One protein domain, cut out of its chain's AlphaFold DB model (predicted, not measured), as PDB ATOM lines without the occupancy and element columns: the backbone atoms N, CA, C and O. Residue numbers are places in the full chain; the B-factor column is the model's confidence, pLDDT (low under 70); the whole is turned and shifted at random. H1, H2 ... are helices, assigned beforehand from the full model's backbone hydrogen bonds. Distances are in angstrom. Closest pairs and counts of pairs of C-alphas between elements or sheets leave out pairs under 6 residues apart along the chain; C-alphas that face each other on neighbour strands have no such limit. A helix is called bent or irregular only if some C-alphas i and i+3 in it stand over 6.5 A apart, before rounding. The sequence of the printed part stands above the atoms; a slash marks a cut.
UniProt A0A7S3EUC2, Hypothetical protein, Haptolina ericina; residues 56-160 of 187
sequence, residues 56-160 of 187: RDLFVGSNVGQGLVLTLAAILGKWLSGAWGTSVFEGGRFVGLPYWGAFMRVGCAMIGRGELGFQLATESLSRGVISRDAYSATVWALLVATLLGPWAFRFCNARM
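AT A GLANCE: This is residues 56 to 160 of the 187 residues of the protein "Hypothetical protein" of Haptolina ericina (UniProt A0A7S3EUC2). Two long helices, H1 and the bent H4, cross at a steep tilt near their beginnings and spread apart towards their ends, where the short helix H2 fits between the later part of H1 and the second arm of H4. The short helix H3 packs alongside the first arm of H4, on the side away from H1, and residues 88 to 93 stick out in a loop at one end. The printed part has 105 residues with four named helices, H1, H2, H3 and H4 along the chain, and no named strand; the class is all helix. The whole is loose and elongated, with a radius of gyration of the C-alphas of 16.5 A and spans of 49 by 28 by 22 A.

HOW THE PARTS SIT: H1, residues 61 to 87, touches H2, residues 100 to 110, with residues 78 to 86 alone. Their closest C-alphas are those of Trp 79 and Gly 107, 4.9 A apart, and they run opposite ways at a steep tilt of 50 degrees. H3, residues 115 to 126, is apart from both H1 and H2. H4, residues 132 to 158, is the hub, touching three other helices. By its hydrogen bonds it was assigned as one helix, but it is bent: C-alphas 147 and 150 are 6.6 A apart, and its arms H4a, residues 132 to 147, and H4b, residues 150 to 158, stand at a shallow tilt of 31 degrees. H4a touches H1 at residues 63 to 75 of H1 alone, with the closest C-alphas those of Gly 67 and Ala 137, 4.4 A apart, at a steep tilt of 52 degrees, the same way. H3 and H4a form a helical hairpin: they touch and run opposite ways at a shallow tilt of 2 degrees, with the closest C-alphas those of Ala 121 and Tyr 135, 6.2 A apart. H4b touches H2, opposite ways at a shallow tilt of 21 degrees, with the closest C-alphas those of Cys 108 and Phe 153, 5.0 A apart. The packing of the helices is part aligned, part crossed. Every O i to N i+4 pair is within hydrogen-bond range in H2, H3, H4a and H4b; in H1 22 of 23 are.

IN THESE COORDINATES: H1 begins at C-alpha 61 (-19.860, -15.098, 18.504) and measures 39.3 A from first to last C-alpha, ending at C-alpha 87 (-25.943, 23.662, 20.902). H2 measures 15.5 A and H3 16.6 A. H4a measures 22.8 A, and H4b, 12.1 A long, ends at C-alpha 158 (-11.588, 15.026, 3.915).

THE WHOLE: The two C-alphas farthest apart are those of Arg 56 and Gly 91, 52.7 A. The printed part has no cut. The link from H1 to H2, residues 88 to 99, is long; those from H2 to H3 and from H3 to H4 are tight. The mean pLDDT of the printed part is 78.7, with residues 82 to 101 and 159 to 160 under 70.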
ATOM      1  N   ARG A  56      -8.257 -15.292  22.592       79.19
ATOM      2  CA  ARG A  56      -8.999 -16.565  22.613       79.19
ATOM      3  C   ARG A  56     -10.488 -16.394  22.912       79.19
ATOM      4  O   ARG A  56     -11.306 -17.082  22.315       79.19
ATOM      5  N   ASP A  57     -10.828 -15.463  23.795       78.81
ATOM      6  CA  ASP A  57     -12.201 -15.252  24.271       78.81
ATOM      7  C   ASP A  57     -12.944 -14.182  23.450       78.81
ATOM      8  O   ASP A  57     -14.163 -14.015  23.555       78.81
ATOM      9  N   LEU A  58     -12.201 -13.465  22.600       74.25
ATOM     10  CA  LEU A  58     -12.697 -12.356  21.795       74.25
ATOM     11  C   LEU A  58     -13.552 -12.804  20.597       74.25
ATOM     12  O   LEU A  58     -14.458 -12.081  20.194       74.25
ATOM     13  N   PHE A  59     -13.264 -13.978  20.022       77.19
ATOM     14  CA  PHE A  59     -13.925 -14.492  18.810       77.19
ATOM     15  C   PHE A  59     -15.139 -15.387  19.091       77.19
ATOM     16  O   PHE A  59     -15.697 -15.989  18.173       77.19
ATOM     17  N   VAL A  60     -15.589 -15.467  20.344       80.75
ATOM     18  CA  VAL A  60     -16.852 -16.132  20.676       80.75
ATOM     19  C   VAL A  60     -17.999 -15.280  20.126       80.75
ATOM     20  O   VAL A  60     -18.137 -14.115  20.491       80.75
ATOM     21  N   GLY A  61     -18.833 -15.848  19.248       78.06
ATOM     22  CA  GLY A  61     -19.860 -15.098  18.504       78.06
ATOM     23  C   GLY A  61     -20.821 -14.277  19.379       78.06
ATOM     24  O   GLY A  61     -21.219 -13.181  18.986       78.06
ATOM     25  N   SER A  62     -21.122 -14.749  20.594       78.75
ATOM     26  CA  SER A  62     -21.916 -14.001  21.585       78.75
ATOM     27  C   SER A  62     -21.227 -12.698  22.023       78.75
ATOM     28  O   SER A  62     -21.853 -11.637  22.054       78.75
ATOM     29  N   ASN A  63     -19.919 -12.752  22.287       80.69
ATOM     30  CA  ASN A  63     -19.126 -11.614  22.761       80.69
ATOM     31  C   ASN A  63     -18.910 -10.582  21.647       80.69
ATOM     32  O   ASN A  63     -18.929  -9.381  21.907       80.69
ATOM     33  N   VAL A  64     -18.765 -11.039  20.398       84.69
ATOM     34  CA  VAL A  64     -18.664 -10.167  19.216       84.69
ATOM     35  C   VAL A  64     -19.949  -9.363  19.020       84.69
ATOM     36  O   VAL A  64     -19.889  -8.158  18.785       84.69
ATOM     37  N   GLY A  65     -21.116 -10.002  19.159       85.81
ATOM     38  CA  GLY A  65     -22.407  -9.320  19.045       85.81
ATOM     39  C   GLY A  65     -22.589  -8.238  20.111       85.81
ATOM     40  O   GLY A  65     -22.921  -7.096  19.793       85.81
ATOM     41  N   GLN A  66     -22.302  -8.569  21.372       82.62
ATOM     42  CA  GLN A  66     -22.365  -7.608  22.479       82.62
ATOM     43  C   GLN A  66     -21.340  -6.479  22.318       82.62
ATOM     44  O   GLN A  66     -21.676  -5.310  22.512       82.62
ATOM     45  N   GLY A  67     -20.117  -6.808  21.899       83.06
ATOM     46  CA  GLY A  67     -19.070  -5.835  21.602       83.06
ATOM     47  C   GLY A  67     -19.488  -4.851  20.508       83.06
ATOM     48  O   GLY A  67     -19.317  -3.646  20.678       83.06
ATOM     49  N   LEU A  68     -20.111  -5.331  19.428       86.88
ATOM     50  CA  LEU A  68     -20.593  -4.484  18.333       86.88
ATOM     51  C   LEU A  68     -21.670  -3.505  18.799       86.88
ATOM     52  O   LEU A  68     -21.596  -2.314  18.487       86.88
ATOM     53  N   VAL A  69     -22.640  -3.981  19.581       88.88
ATOM     54  CA  VAL A  69     -23.689  -3.127  20.154       88.88
ATOM     55  C   VAL A  69     -23.079  -2.057  21.063       88.88
ATOM     56  O   VAL A  69     -23.434  -0.885  20.948       88.88
ATOM     57  N   LEU A  70     -22.115  -2.427  21.913       84.94
ATOM     58  CA  LEU A  70     -21.415  -1.488  22.792       84.94
ATOM     59  C   LEU A  70     -20.603  -0.448  22.005       84.94
ATOM     60  O   LEU A  70     -20.628   0.734  22.353       84.94
ATOM     61  N   THR A  71     -19.925  -0.844  20.926       85.62
ATOM     62  CA  THR A  71     -19.200   0.094  20.057       85.62
ATOM     63  C   THR A  71     -20.147   1.066  19.367       85.62
ATOM     64  O   THR A  71     -19.879   2.268  19.354       85.62
ATOM     65  N   LEU A  72     -21.262   0.580  18.819       86.75
ATOM     66  CA  LEU A  72     -22.263   1.434  18.181       86.75
ATOM     67  C   LEU A  72     -22.856   2.423  19.186       86.75
ATOM     68  O   LEU A  72     -22.889   3.622  18.912       86.75
ATOM     69  N   ALA A  73     -23.234   1.951  20.375       86.50
ATOM     70  CA  ALA A  73     -23.718   2.809  21.452       86.50
ATOM     71  C   ALA A  73     -22.678   3.871  21.852       86.50
ATOM     72  O   ALA A  73     -23.021   5.042  22.021       86.50
ATOM     73  N   ALA A  74     -21.396   3.503  21.940       83.38
ATOM     74  CA  ALA A  74     -20.316   4.428  22.273       83.38
ATOM     75  C   ALA A  74     -20.090   5.500  21.191       83.38
ATOM     76  O   ALA A  74     -19.882   6.669  21.523       83.38
ATOM     77  N   ILE A  75     -20.143   5.126  19.909       83.44
ATOM     78  CA  ILE A  75     -19.994   6.066  18.789       83.44
ATOM     79  C   ILE A  75     -21.182   7.028  18.750       83.44
ATOM     80  O   ILE A  75     -20.981   8.244  18.728       83.44
ATOM     81  N   LEU A  76     -22.408   6.499  18.811       84.38
ATOM     82  CA  LEU A  76     -23.632   7.299  18.800       84.38
ATOM     83  C   LEU A  76     -23.681   8.263  19.987       84.38
ATOM     84  O   LEU A  76     -23.989   9.438  19.806       84.38
ATOM     85  N   GLY A  77     -23.295   7.807  21.182       81.94
ATOM     86  CA  GLY A  77     -23.210   8.657  22.366       81.94
ATOM     87  C   GLY A  77     -22.232   9.823  22.189       81.94
ATOM     88  O   GLY A  77     -22.540  10.948  22.580       81.94
ATOM     89  N   LYS A  78     -21.079   9.599  21.545       83.94
ATOM     90  CA  LYS A  78     -20.108  10.674  21.280       83.94
ATOM     91  C   LYS A  78     -20.579  11.650  20.212       83.94
ATOM     92  O   LYS A  78     -20.383  12.854  20.376       83.94
ATOM     93  N   TRP A  79     -21.250  11.160  19.175       76.25
ATOM     94  CA  TRP A  79     -21.867  12.010  18.157       76.25
ATOM     95  C   TRP A  79     -22.967  12.883  18.765       76.25
ATOM     96  O   TRP A  79     -22.988  14.092  18.541       76.25
ATOM     97  N   LEU A  80     -23.810  12.297  19.620       78.94
ATOM     98  CA  LEU A  80     -24.865  13.014  20.329       78.94
ATOM     99  C   LEU A  80     -24.297  14.044  21.316       78.94
ATOM    100  O   LEU A  80     -24.770  15.176  21.353       78.94
ATOM    101  N   SER A  81     -23.236  13.707  22.060       74.81
ATOM    102  CA  SER A  81     -22.576  14.670  22.955       74.81
ATOM    103  C   SER A  81     -21.926  15.834  22.202       74.81
ATOM    104  O   SER A  81     -21.948  16.959  22.692       74.81
ATOM    105  N   GLY A  82     -21.395  15.593  20.996       67.88
ATOM    106  CA  GLY A  82     -20.844  16.646  20.140       67.88
ATOM    107  C   GLY A  82     -21.922  17.610  19.648       67.88
ATOM    108  O   GLY A  82     -21.699  18.820  19.627       67.88
ATOM    109  N   ALA A  83     -23.108  17.079  19.332       69.31
ATOM    110  CA  ALA A  83     -24.282  17.871  18.978       69.31
ATOM    111  C   ALA A  83     -24.848  18.654  20.181       69.31
ATOM    112  O   ALA A  83     -25.306  19.783  20.020       69.31
ATOM    113  N   TRP A  84     -24.780  18.101  21.398       67.06
ATOM    114  CA  TRP A  84     -25.283  18.768  22.605       67.06
ATOM    115  C   TRP A  84     -24.328  19.844  23.143       67.06
ATOM    116  O   TRP A  84     -24.745  20.951  23.453       67.06
ATOM    117  N   GLY A  85     -23.023  19.566  23.225       62.94
ATOM    118  CA  GLY A  85     -22.050  20.496  23.820       62.94
ATOM    119  C   GLY A  85     -21.900  21.823  23.069       62.94
ATOM    120  O   GLY A  85     -21.512  22.829  23.653       62.94
ATOM    121  N   THR A  86     -22.244  21.842  21.784       56.28
ATOM    122  CA  THR A  86     -22.144  23.019  20.908       56.28
ATOM    123  C   THR A  86     -23.490  23.691  20.634       56.28
ATOM    124  O   THR A  86     -23.513  24.820  20.160       56.28
ATOM    125  N   SER A  87     -24.611  23.048  20.977       52.25
ATOM    126  CA  SER A  87     -25.943  23.662  20.902       52.25
ATOM    127  C   SER A  87     -26.292  24.503  22.138       52.25
ATOM    128  O   SER A  87     -27.331  25.160  22.141       52.25
ATOM    129  N   VAL A  88     -25.435  24.525  23.172       51.28
ATOM    130  CA  VAL A  88     -25.795  25.079  24.494       51.28
ATOM    131  C   VAL A  88     -25.007  26.335  24.914       51.28
ATOM    132  O   VAL A  88     -25.481  27.040  25.797       51.28
ATOM    133  N   PHE A  89     -23.879  26.718  24.302       49.41
ATOM    134  CA  PHE A  89     -23.035  27.775  24.904       49.41
ATOM    135  C   PHE A  89     -22.379  28.779  23.944       49.41
ATOM    136  O   PHE A  89     -21.205  29.103  24.081       49.41
ATOM    137  N   GLU A  90     -23.156  29.372  23.035       47.03
ATOM    138  CA  GLU A  90     -22.756  30.635  22.399       47.03
ATOM    139  C   GLU A  90     -23.937  31.623  22.392       47.03
ATOM    140  O   GLU A  90     -24.800  31.621  21.518       47.03
ATOM    141  N   GLY A  91     -24.031  32.437  23.450       50.06
ATOM    142  CA  GLY A  91     -24.836  33.668  23.451       50.06
ATOM    143  C   GLY A  91     -26.365  33.538  23.331       50.06
ATOM    144  O   GLY A  91     -27.001  34.480  22.865       50.06
ATOM    145  N   GLY A  92     -26.984  32.418  23.726       49.91
ATOM    146  CA  GLY A  92     -28.450  32.328  23.851       49.91
ATOM    147  C   GLY A  92     -29.243  32.268  22.535       49.91
ATOM    148  O   GLY A  92     -30.447  32.519  22.540       49.91
ATOM    149  N   ARG A  93     -28.612  31.921  21.405       48.41
ATOM    150  CA  ARG A  93     -29.292  31.726  20.111       48.41
ATOM    151  C   ARG A  93     -29.086  30.311  19.569       48.41
ATOM    152  O   ARG A  93     -27.964  29.844  19.427       48.41
ATOM    153  N   PHE A  94     -30.188  29.660  19.199       47.84
ATOM    154  CA  PHE A  94     -30.211  28.336  18.574       47.84
ATOM    155  C   PHE A  94     -29.751  28.436  17.102       47.84
ATOM    156  O   PHE A  94     -30.565  28.548  16.186       47.84
ATOM    157  N   VAL A  95     -28.437  28.470  16.850       54.47
ATOM    158  CA  VAL A  95     -27.866  28.518  15.487       54.47
ATOM    159  C   VAL A  95     -27.778  27.094  14.928       54.47
ATOM    160  O   VAL A  95     -26.740  26.440  14.945       54.47
ATOM    161  N   GLY A  96     -28.922  26.580  14.485       53.72
ATOM    162  CA  GLY A  96     -29.143  25.146  14.300       53.72
ATOM    163  C   GLY A  96     -28.594  24.460  13.043       53.72
ATOM    164  O   GLY A  96     -28.809  23.261  12.950       53.72
ATOM    165  N   LEU A  97     -27.928  25.105  12.071       52.12
ATOM    166  CA  LEU A  97     -27.677  24.438  10.767       52.12
ATOM    167  C   LEU A  97     -26.314  24.607  10.042       52.12
ATOM    168  O   LEU A  97     -25.999  23.709   9.264       52.12
ATOM    169  N   PRO A  98     -25.451  25.626  10.248       55.91
ATOM    170  CA  PRO A  98     -24.228  25.754   9.431       55.91
ATOM    171  C   PRO A  98     -22.958  25.060   9.974       55.91
ATOM    172  O   PRO A  98     -21.951  25.026   9.271       55.91
ATOM    173  N   TYR A  99     -22.971  24.455  11.172       63.97
ATOM    174  CA  TYR A  99     -21.759  23.894  11.812       63.97
ATOM    175  C   TYR A  99     -21.739  22.364  11.949       63.97
ATOM    176  O   TYR A  99     -20.924  21.827  12.701       63.97
ATOM    177  N   TRP A 100     -22.561  21.641  11.174       64.44
ATOM    178  CA  TRP A 100     -22.603  20.166  11.207       64.44
ATOM    179  C   TRP A 100     -21.222  19.519  11.063       64.44
ATOM    180  O   TRP A 100     -20.905  18.516  11.706       64.44
ATOM    181  N   GLY A 101     -20.357  20.155  10.272       67.62
ATOM    182  CA  GLY A 101     -18.989  19.704  10.105       67.62
ATOM    183  C   GLY A 101     -18.117  19.813  11.361       67.62
ATOM    184  O   GLY A 101     -17.340  18.904  11.659       67.62
ATOM    185  N   ALA A 102     -18.274  20.882  12.142       70.75
ATOM    186  CA  ALA A 102     -17.549  21.054  13.397       70.75
ATOM    187  C   ALA A 102     -17.999  20.024  14.447       70.75
ATOM    188  O   ALA A 102     -17.150  19.424  15.108       70.75
ATOM    189  N   PHE A 103     -19.307  19.744  14.532       74.75
ATOM    190  CA  PHE A 103     -19.859  18.741  15.456       74.75
ATOM    191  C   PHE A 103     -19.288  17.357  15.173       74.75
ATOM    192  O   PHE A 103     -18.805  16.673  16.079       74.75
ATOM    193  N   MET A 104     -19.286  16.973  13.895       74.44
ATOM    194  CA  MET A 104     -18.738  15.696  13.472       74.44
ATOM    195  C   MET A 104     -17.237  15.638  13.744       74.44
ATOM    196  O   MET A 104     -16.785  14.645  14.286       74.44
ATOM    197  N   ARG A 105     -16.450  16.696  13.505       76.38
ATOM    198  CA  ARG A 105     -15.010  16.692  13.839       76.38
ATOM    199  C   ARG A 105     -14.737  16.455  15.324       76.38
ATOM    200  O   ARG A 105     -13.903  15.608  15.641       76.38
ATOM    201  N   VAL A 106     -15.432  17.159  16.219       79.94
ATOM    202  CA  VAL A 106     -15.256  16.991  17.673       79.94
ATOM    203  C   VAL A 106     -15.721  15.602  18.115       79.94
ATOM    204  O   VAL A 106     -15.007  14.925  18.854       79.94
ATOM    205  N   GLY A 107     -16.862  15.134  17.600       78.25
ATOM    206  CA  GLY A 107     -17.361  13.778  17.831       78.25
ATOM    207  C   GLY A 107     -16.377  12.706  17.359       78.25
ATOM    208  O   GLY A 107     -15.996  11.851  18.155       78.25
ATOM    209  N   CYS A 108     -15.898  12.786  16.109       81.94
ATOM    210  CA  CYS A 108     -14.913  11.871  15.515       81.94
ATOM    211  C   CYS A 108     -13.590  11.895  16.316       81.94
ATOM    212  O   CYS A 108     -13.015  10.839  16.572       81.94
ATOM    213  N   ALA A 109     -13.137  13.068  16.782       82.31
ATOM    214  CA  ALA A 109     -11.937  13.205  17.619       82.31
ATOM    215  C   ALA A 109     -12.098  12.560  19.011       82.31
ATOM    216  O   ALA A 109     -11.157  11.980  19.546       82.31
ATOM    217  N   MET A 110     -13.305  12.610  19.578       83.38
ATOM    218  CA  MET A 110     -13.645  12.077  20.902       83.38
ATOM    219  C   MET A 110     -13.918  10.564  20.930       83.38
ATOM    220  O   MET A 110     -14.113  10.009  22.020       83.38
ATOM    221  N   ILE A 111     -13.957   9.893  19.770       84.25
ATOM    222  CA  ILE A 111     -14.073   8.425  19.677       84.25
ATOM    223  C   ILE A 111     -12.781   7.750  20.142       84.25
ATOM    224  O   ILE A 111     -12.843   6.646  20.681       84.25
ATOM    225  N   GLY A 112     -11.630   8.415  19.972       76.06
ATOM    226  CA  GLY A 112     -10.327   7.882  20.357       76.06
ATOM    227  C   GLY A 112     -10.319   7.399  21.809       76.06
ATOM    228  O   GLY A 112     -10.482   8.188  22.740       76.06
ATOM    229  N   ARG A 113     -10.143   6.088  22.002       80.81
ATOM    230  CA  ARG A 113      -9.961   5.470  23.318       80.81
ATOM    231  C   ARG A 113      -8.482   5.170  23.523       80.81
ATOM    232  O   ARG A 113      -7.848   4.526  22.693       80.81
ATOM    233  N   GLY A 114      -7.942   5.678  24.626       79.31
ATOM    234  CA  GLY A 114      -6.579   5.388  25.060       79.31
ATOM    235  C   GLY A 114      -6.497   4.139  25.937       79.31
ATOM    236  O   GLY A 114      -7.500   3.475  26.208       79.31
ATOM    237  N   GLU A 115      -5.296   3.877  26.445       84.19
ATOM    238  CA  GLU A 115      -4.988   2.795  27.395       84.19
ATOM    239  C   GLU A 115      -5.889   2.766  28.638       84.19
ATOM    240  O   GLU A 115      -6.176   1.700  29.176       84.19
ATOM    241  N   LEU A 116      -6.398   3.927  29.060       84.75
ATOM    242  CA  LEU A 116      -7.200   4.072  30.272       84.75
ATOM    243  C   LEU A 116      -8.486   3.243  30.214       84.75
ATOM    244  O   LEU A 116      -8.953   2.757  31.238       84.75
ATOM    245  N   GLY A 117      -9.051   3.042  29.016       86.88
ATOM    246  CA  GLY A 117     -10.212   2.168  28.843       86.88
ATOM    247  C   GLY A 117      -9.886   0.703  29.138       86.88
ATOM    248  O   GLY A 117     -10.681   0.012  29.770       86.88
ATOM    249  N   PHE A 118      -8.701   0.247  28.728       87.44
ATOM    250  CA  PHE A 118      -8.242  -1.123  28.957       87.44
ATOM    251  C   PHE A 118      -7.858  -1.343  30.421       87.44
ATOM    252  O   PHE A 118      -8.261  -2.341  31.014       87.44
ATOM    253  N   GLN A 119      -7.161  -0.384  31.039       86.12
ATOM    254  CA  GLN A 119      -6.837  -0.428  32.469       86.12
ATOM    255  C   GLN A 119      -8.099  -0.476  33.336       86.12
ATOM    256  O   GLN A 119      -8.189  -1.310  34.233       86.12
ATOM    257  N   LEU A 120      -9.107   0.351  33.032       88.62
ATOM    258  CA  LEU A 120     -10.374   0.345  33.765       88.62
ATOM    259  C   LEU A 120     -11.127  -0.984  33.612       88.62
ATOM    260  O   LEU A 120     -11.707  -1.471  34.582       88.62
ATOM    261  N   ALA A 121     -11.113  -1.585  32.419       89.44
ATOM    262  CA  ALA A 121     -11.725  -2.893  32.192       89.44
ATOM    263  C   ALA A 121     -11.027  -3.991  33.013       89.44
ATOM    264  O   ALA A 121     -11.699  -4.802  33.647       89.44
ATOM    265  N   THR A 122      -9.691  -4.000  33.052       88.06
ATOM    266  CA  THR A 122      -8.927  -4.973  33.849       88.06
ATOM    267  C   THR A 122      -9.132  -4.766  35.346       88.06
ATOM    268  O   THR A 122      -9.318  -5.742  36.067       88.06
ATOM    269  N   GLU A 123      -9.185  -3.519  35.812       89.75
ATOM    270  CA  GLU A 123      -9.460  -3.212  37.218       89.75
ATOM    271  C   GLU A 123     -10.897  -3.579  37.623       89.75
ATOM    272  O   GLU A 123     -11.160  -4.046  38.728       89.75
ATOM    273  N   SER A 124     -11.857  -3.432  36.712       90.44
ATOM    274  CA  SER A 124     -13.235  -3.866  36.962       90.44
ATOM    275  C   SER A 124     -13.333  -5.390  37.080       90.44
ATOM    276  O   SER A 124     -14.135  -5.898  37.866       90.44
ATOM    277  N   LEU A 125     -12.512  -6.124  36.320       90.00
ATOM    278  CA  LEU A 125     -12.416  -7.580  36.407       90.00
ATOM    279  C   LEU A 125     -11.711  -8.019  37.700       90.00
ATOM    280  O   LEU A 125     -12.180  -8.949  38.351       90.00
ATOM    281  N   SER A 126     -10.629  -7.339  38.103       89.44
ATOM    282  CA  SER A 126      -9.884  -7.651  39.336       89.44
ATOM    283  C   SER A 126     -10.738  -7.441  40.590       89.44
ATOM    284  O   SER A 126     -10.680  -8.241  41.521       89.44
ATOM    285  N   ARG A 127     -11.592  -6.411  40.585       91.25
ATOM    286  CA  ARG A 127     -12.571  -6.135  41.647       91.25
ATOM    287  C   ARG A 127     -13.813  -7.028  41.596       91.25
ATOM    288  O   ARG A 127     -14.666  -6.911  42.470       91.25
ATOM    289  N   GLY A 128     -13.949  -7.878  40.577       90.19
ATOM    290  CA  GLY A 128     -15.110  -8.754  40.398       90.19
ATOM    291  C   GLY A 128     -16.413  -8.023  40.051       90.19
ATOM    292  O   GLY A 128     -17.487  -8.594  40.210       90.19
ATOM    293  N   VAL A 129     -16.343  -6.772  39.581       93.00
ATOM    294  CA  VAL A 129     -17.522  -5.970  39.196       93.00
ATOM    295  C   VAL A 129     -18.121  -6.466  37.877       93.00
ATOM    296  O   VAL A 129     -19.328  -6.370  37.667       93.00
ATOM    297  N   ILE A 130     -17.283  -7.000  36.984       90.88
ATOM    298  CA  ILE A 130     -17.690  -7.507  35.669       90.88
ATOM    299  C   ILE A 130     -17.303  -8.976  35.494       90.88
ATOM    300  O   ILE A 130     -16.266  -9.423  35.985       90.88
ATOM    301  N   SER A 131     -18.126  -9.726  34.758       90.12
ATOM    302  CA  SER A 131     -17.812 -11.101  34.365       90.12
ATOM    303  C   SER A 131     -16.741 -11.142  33.268       90.12
ATOM    304  O   SER A 131     -16.493 -10.158  32.566       90.12
ATOM    305  N   ARG A 132     -16.120 -12.310  33.078       87.06
ATOM    306  CA  ARG A 132     -15.100 -12.530  32.038       87.06
ATOM    307  C   ARG A 132     -15.638 -12.305  30.615       87.06
ATOM    308  O   ARG A 132     -14.910 -11.807  29.753       87.06
ATOM    309  N   ASP A 133     -16.917 -12.597  30.396       86.50
ATOM    310  CA  ASP A 133     -17.601 -12.356  29.119       86.50
ATOM    311  C   ASP A 133     -17.822 -10.857  28.885       86.50
ATOM    312  O   ASP A 133     -17.500 -10.336  27.816       86.50
ATOM    313  N   ALA A 134     -18.256 -10.126  29.919       87.12
ATOM    314  CA  ALA A 134     -18.410  -8.673  29.860       87.12
ATOM    315  C   ALA A 134     -17.063  -7.952  29.671       87.12
ATOM    316  O   ALA A 134     -16.985  -6.973  28.923       87.12
ATOM    317  N   TYR A 135     -15.986  -8.456  30.287       89.75
ATOM    318  CA  TYR A 135     -14.623  -7.978  30.040       89.75
ATOM    319  C   TYR A 135     -14.240  -8.144  28.567       89.75
ATOM    320  O   TYR A 135     -13.812  -7.182  27.929       89.75
ATOM    321  N   SER A 136     -14.466  -9.330  27.999       88.25
ATOM    322  CA  SER A 136     -14.129  -9.634  26.603       88.25
ATOM    323  C   SER A 136     -14.922  -8.769  25.616       88.25
ATOM    324  O   SER A 136     -14.333  -8.198  24.697       88.25
ATOM    325  N   ALA A 137     -16.229  -8.587  25.842       89.00
ATOM    326  CA  ALA A 137     -17.071  -7.699  25.037       89.00
ATOM    327  C   ALA A 137     -16.625  -6.226  25.130       89.00
ATOM    328  O   ALA A 137     -16.596  -5.517  24.122       89.00
ATOM    329  N   THR A 138     -16.217  -5.768  26.319       89.50
ATOM    330  CA  THR A 138     -15.722  -4.396  26.533       89.50
ATOM    331  C   THR A 138     -14.385  -4.165  25.830       89.50
ATOM    332  O   THR A 138     -14.219  -3.162  25.138       89.50
ATOM    333  N   VAL A 139     -13.438  -5.101  25.954       89.56
ATOM    334  CA  VAL A 139     -12.138  -5.039  25.269       89.56
ATOM    335  C   VAL A 139     -12.326  -5.050  23.754       89.56
ATOM    336  O   VAL A 139     -11.717  -4.236  23.061       89.56
ATOM    337  N   TRP A 140     -13.213  -5.907  23.237       88.94
ATOM    338  CA  TRP A 140     -13.573  -5.918  21.818       88.94
ATOM    339  C   TRP A 140     -14.108  -4.549  21.379       88.94
ATOM    340  O   TRP A 140     -13.642  -3.985  20.387       88.94
ATOM    341  N   ALA A 141     -15.022  -3.965  22.158       89.25
ATOM    342  CA  ALA A 141     -15.618  -2.679  21.824       89.25
ATOM    343  C   ALA A 141     -14.597  -1.530  21.804       89.25
ATOM    344  O   ALA A 141     -14.650  -0.669  20.918       89.25
ATOM    345  N   LEU A 142     -13.654  -1.535  22.753       89.81
ATOM    346  CA  LEU A 142     -12.547  -0.581  22.827       89.81
ATOM    347  C   LEU A 142     -11.611  -0.709  21.621       89.81
ATOM    348  O   LEU A 142     -11.255   0.309  21.033       89.81
ATOM    349  N   LEU A 143     -11.259  -1.931  21.208       88.94
ATOM    350  CA  LEU A 143     -10.405  -2.161  20.037       88.94
ATOM    351  C   LEU A 143     -11.033  -1.613  18.757       88.94
ATOM    352  O   LEU A 143     -10.378  -0.886  18.007       88.94
ATOM    353  N   VAL A 144     -12.311  -1.916  18.524       88.94
ATOM    354  CA  VAL A 144     -13.012  -1.435  17.328       88.94
ATOM    355  C   VAL A 144     -13.142   0.086  17.349       88.94
ATOM    356  O   VAL A 144     -12.872   0.728  16.336       88.94
ATOM    357  N   ALA A 145     -13.461   0.695  18.496       88.00
ATOM    358  CA  ALA A 145     -13.513   2.153  18.619       88.00
ATOM    359  C   ALA A 145     -12.149   2.817  18.336       88.00
ATOM    360  O   ALA A 145     -12.090   3.824  17.628       88.00
ATOM    361  N   THR A 146     -11.049   2.242  18.829       87.44
ATOM    362  CA  THR A 146      -9.693   2.766  18.604       87.44
ATOM    363  C   THR A 146      -9.258   2.653  17.143       87.44
ATOM    364  O   THR A 146      -8.627   3.575  16.630       87.44
ATOM    365  N   LEU A 147      -9.632   1.579  16.441       87.62
ATOM    366  CA  LEU A 147      -9.371   1.434  15.004       87.62
ATOM    367  C   LEU A 147     -10.241   2.375  14.159       87.62
ATOM    368  O   LEU A 147      -9.759   2.975  13.195       87.62
ATOM    369  N   LEU A 148     -11.513   2.540  14.530       86.75
ATOM    370  CA  LEU A 148     -12.444   3.415  13.819       86.75
ATOM    371  C   LEU A 148     -12.141   4.901  14.028       86.75
ATOM    372  O   LEU A 148     -12.417   5.686  13.126       86.75
ATOM    373  N   GLY A 149     -11.559   5.305  15.160       86.00
ATOM    374  CA  GLY A 149     -11.278   6.708  15.481       86.00
ATOM    375  C   GLY A 149     -10.476   7.451  14.397       86.00
ATOM    376  O   GLY A 149     -10.988   8.421  13.832       86.00
ATOM    377  N   PRO A 150      -9.254   7.008  14.040       86.19
ATOM    378  CA  PRO A 150      -8.447   7.645  12.998       86.19
ATOM    379  C   PRO A 150      -9.113   7.624  11.620       86.19
ATOM    380  O   PRO A 150      -9.015   8.597  10.874       86.19
ATOM    381  N   TRP A 151      -9.800   6.532  11.270       87.56
ATOM    382  CA  TRP A 151     -10.492   6.419   9.985       87.56
ATOM    383  C   TRP A 151     -11.674   7.389   9.900       87.56
ATOM    384  O   TRP A 151     -11.769   8.162   8.945       87.56
ATOM    385  N   ALA A 152     -12.511   7.420  10.940       83.69
ATOM    386  CA  ALA A 152     -13.615   8.358  11.067       83.69
ATOM    387  C   ALA A 152     -13.092   9.794  11.020       83.69
ATOM    388  O   ALA A 152     -13.546  10.576  10.196       83.69
ATOM    389  N   PHE A 153     -12.072  10.137  11.809       83.56
ATOM    390  CA  PHE A 153     -11.507  11.486  11.825       83.56
ATOM    391  C   PHE A 153     -10.955  11.921  10.456       83.56
ATOM    392  O   PHE A 153     -11.235  13.034  10.007       83.56
ATOM    393  N   ARG A 154     -10.238  11.038   9.745       84.44
ATOM    394  CA  ARG A 154      -9.757  11.310   8.377       84.44
ATOM    395  C   ARG A 154     -10.906  11.543   7.402       84.44
ATOM    396  O   ARG A 154     -10.840  12.475   6.607       84.44
ATOM    397  N   PHE A 155     -11.955  10.730   7.480       83.44
ATOM    398  CA  PHE A 155     -13.148  10.888   6.657       83.44
ATOM    399  C   PHE A 155     -13.877  12.206   6.958       83.44
ATOM    400  O   PHE A 155     -14.193  12.954   6.033       83.44
ATOM    401  N   CYS A 156     -14.068  12.534   8.241       77.19
ATOM    402  CA  CYS A 156     -14.670  13.791   8.693       77.19
ATOM    403  C   CYS A 156     -13.837  14.996   8.193       77.19
ATOM    404  O   CYS A 156     -14.404  16.002   7.775       77.19
ATOM    405  N   ASN A 157     -12.500  14.893   8.150       78.50
ATOM    406  CA  ASN A 157     -11.640  15.976   7.664       78.50
ATOM    407  C   ASN A 157     -11.611  16.117   6.131       78.50
ATOM    408  O   ASN A 157     -11.625  17.235   5.628       78.50
ATOM    409  N   ALA A 158     -11.618  15.009   5.383       78.62
ATOM    410  CA  ALA A 158     -11.588  15.026   3.915       78.62
ATOM    411  C   ALA A 158     -12.857  15.626   3.285       78.62
ATOM    412  O   ALA A 158     -12.828  16.093   2.150       78.62
ATOM    413  N   ARG A 159     -13.982  15.605   4.007       69.38
ATOM    414  CA  ARG A 159     -15.285  16.059   3.507       69.38
ATOM    415  C   ARG A 159     -15.598  17.532   3.770       69.38
ATOM    416  O   ARG A 159     -16.698  17.964   3.445       69.38
ATOM    417  N   MET A 160     -14.686  18.297   4.371       63.09
ATOM    418  CA  MET A 160     -14.995  19.653   4.831       63.09
ATOM    419  C   MET A 160     -13.950  20.669   4.367       63.09
ATOM    420  O   MET A 160     -12.758  20.437   4.576       63.09
TER     421      MET A 160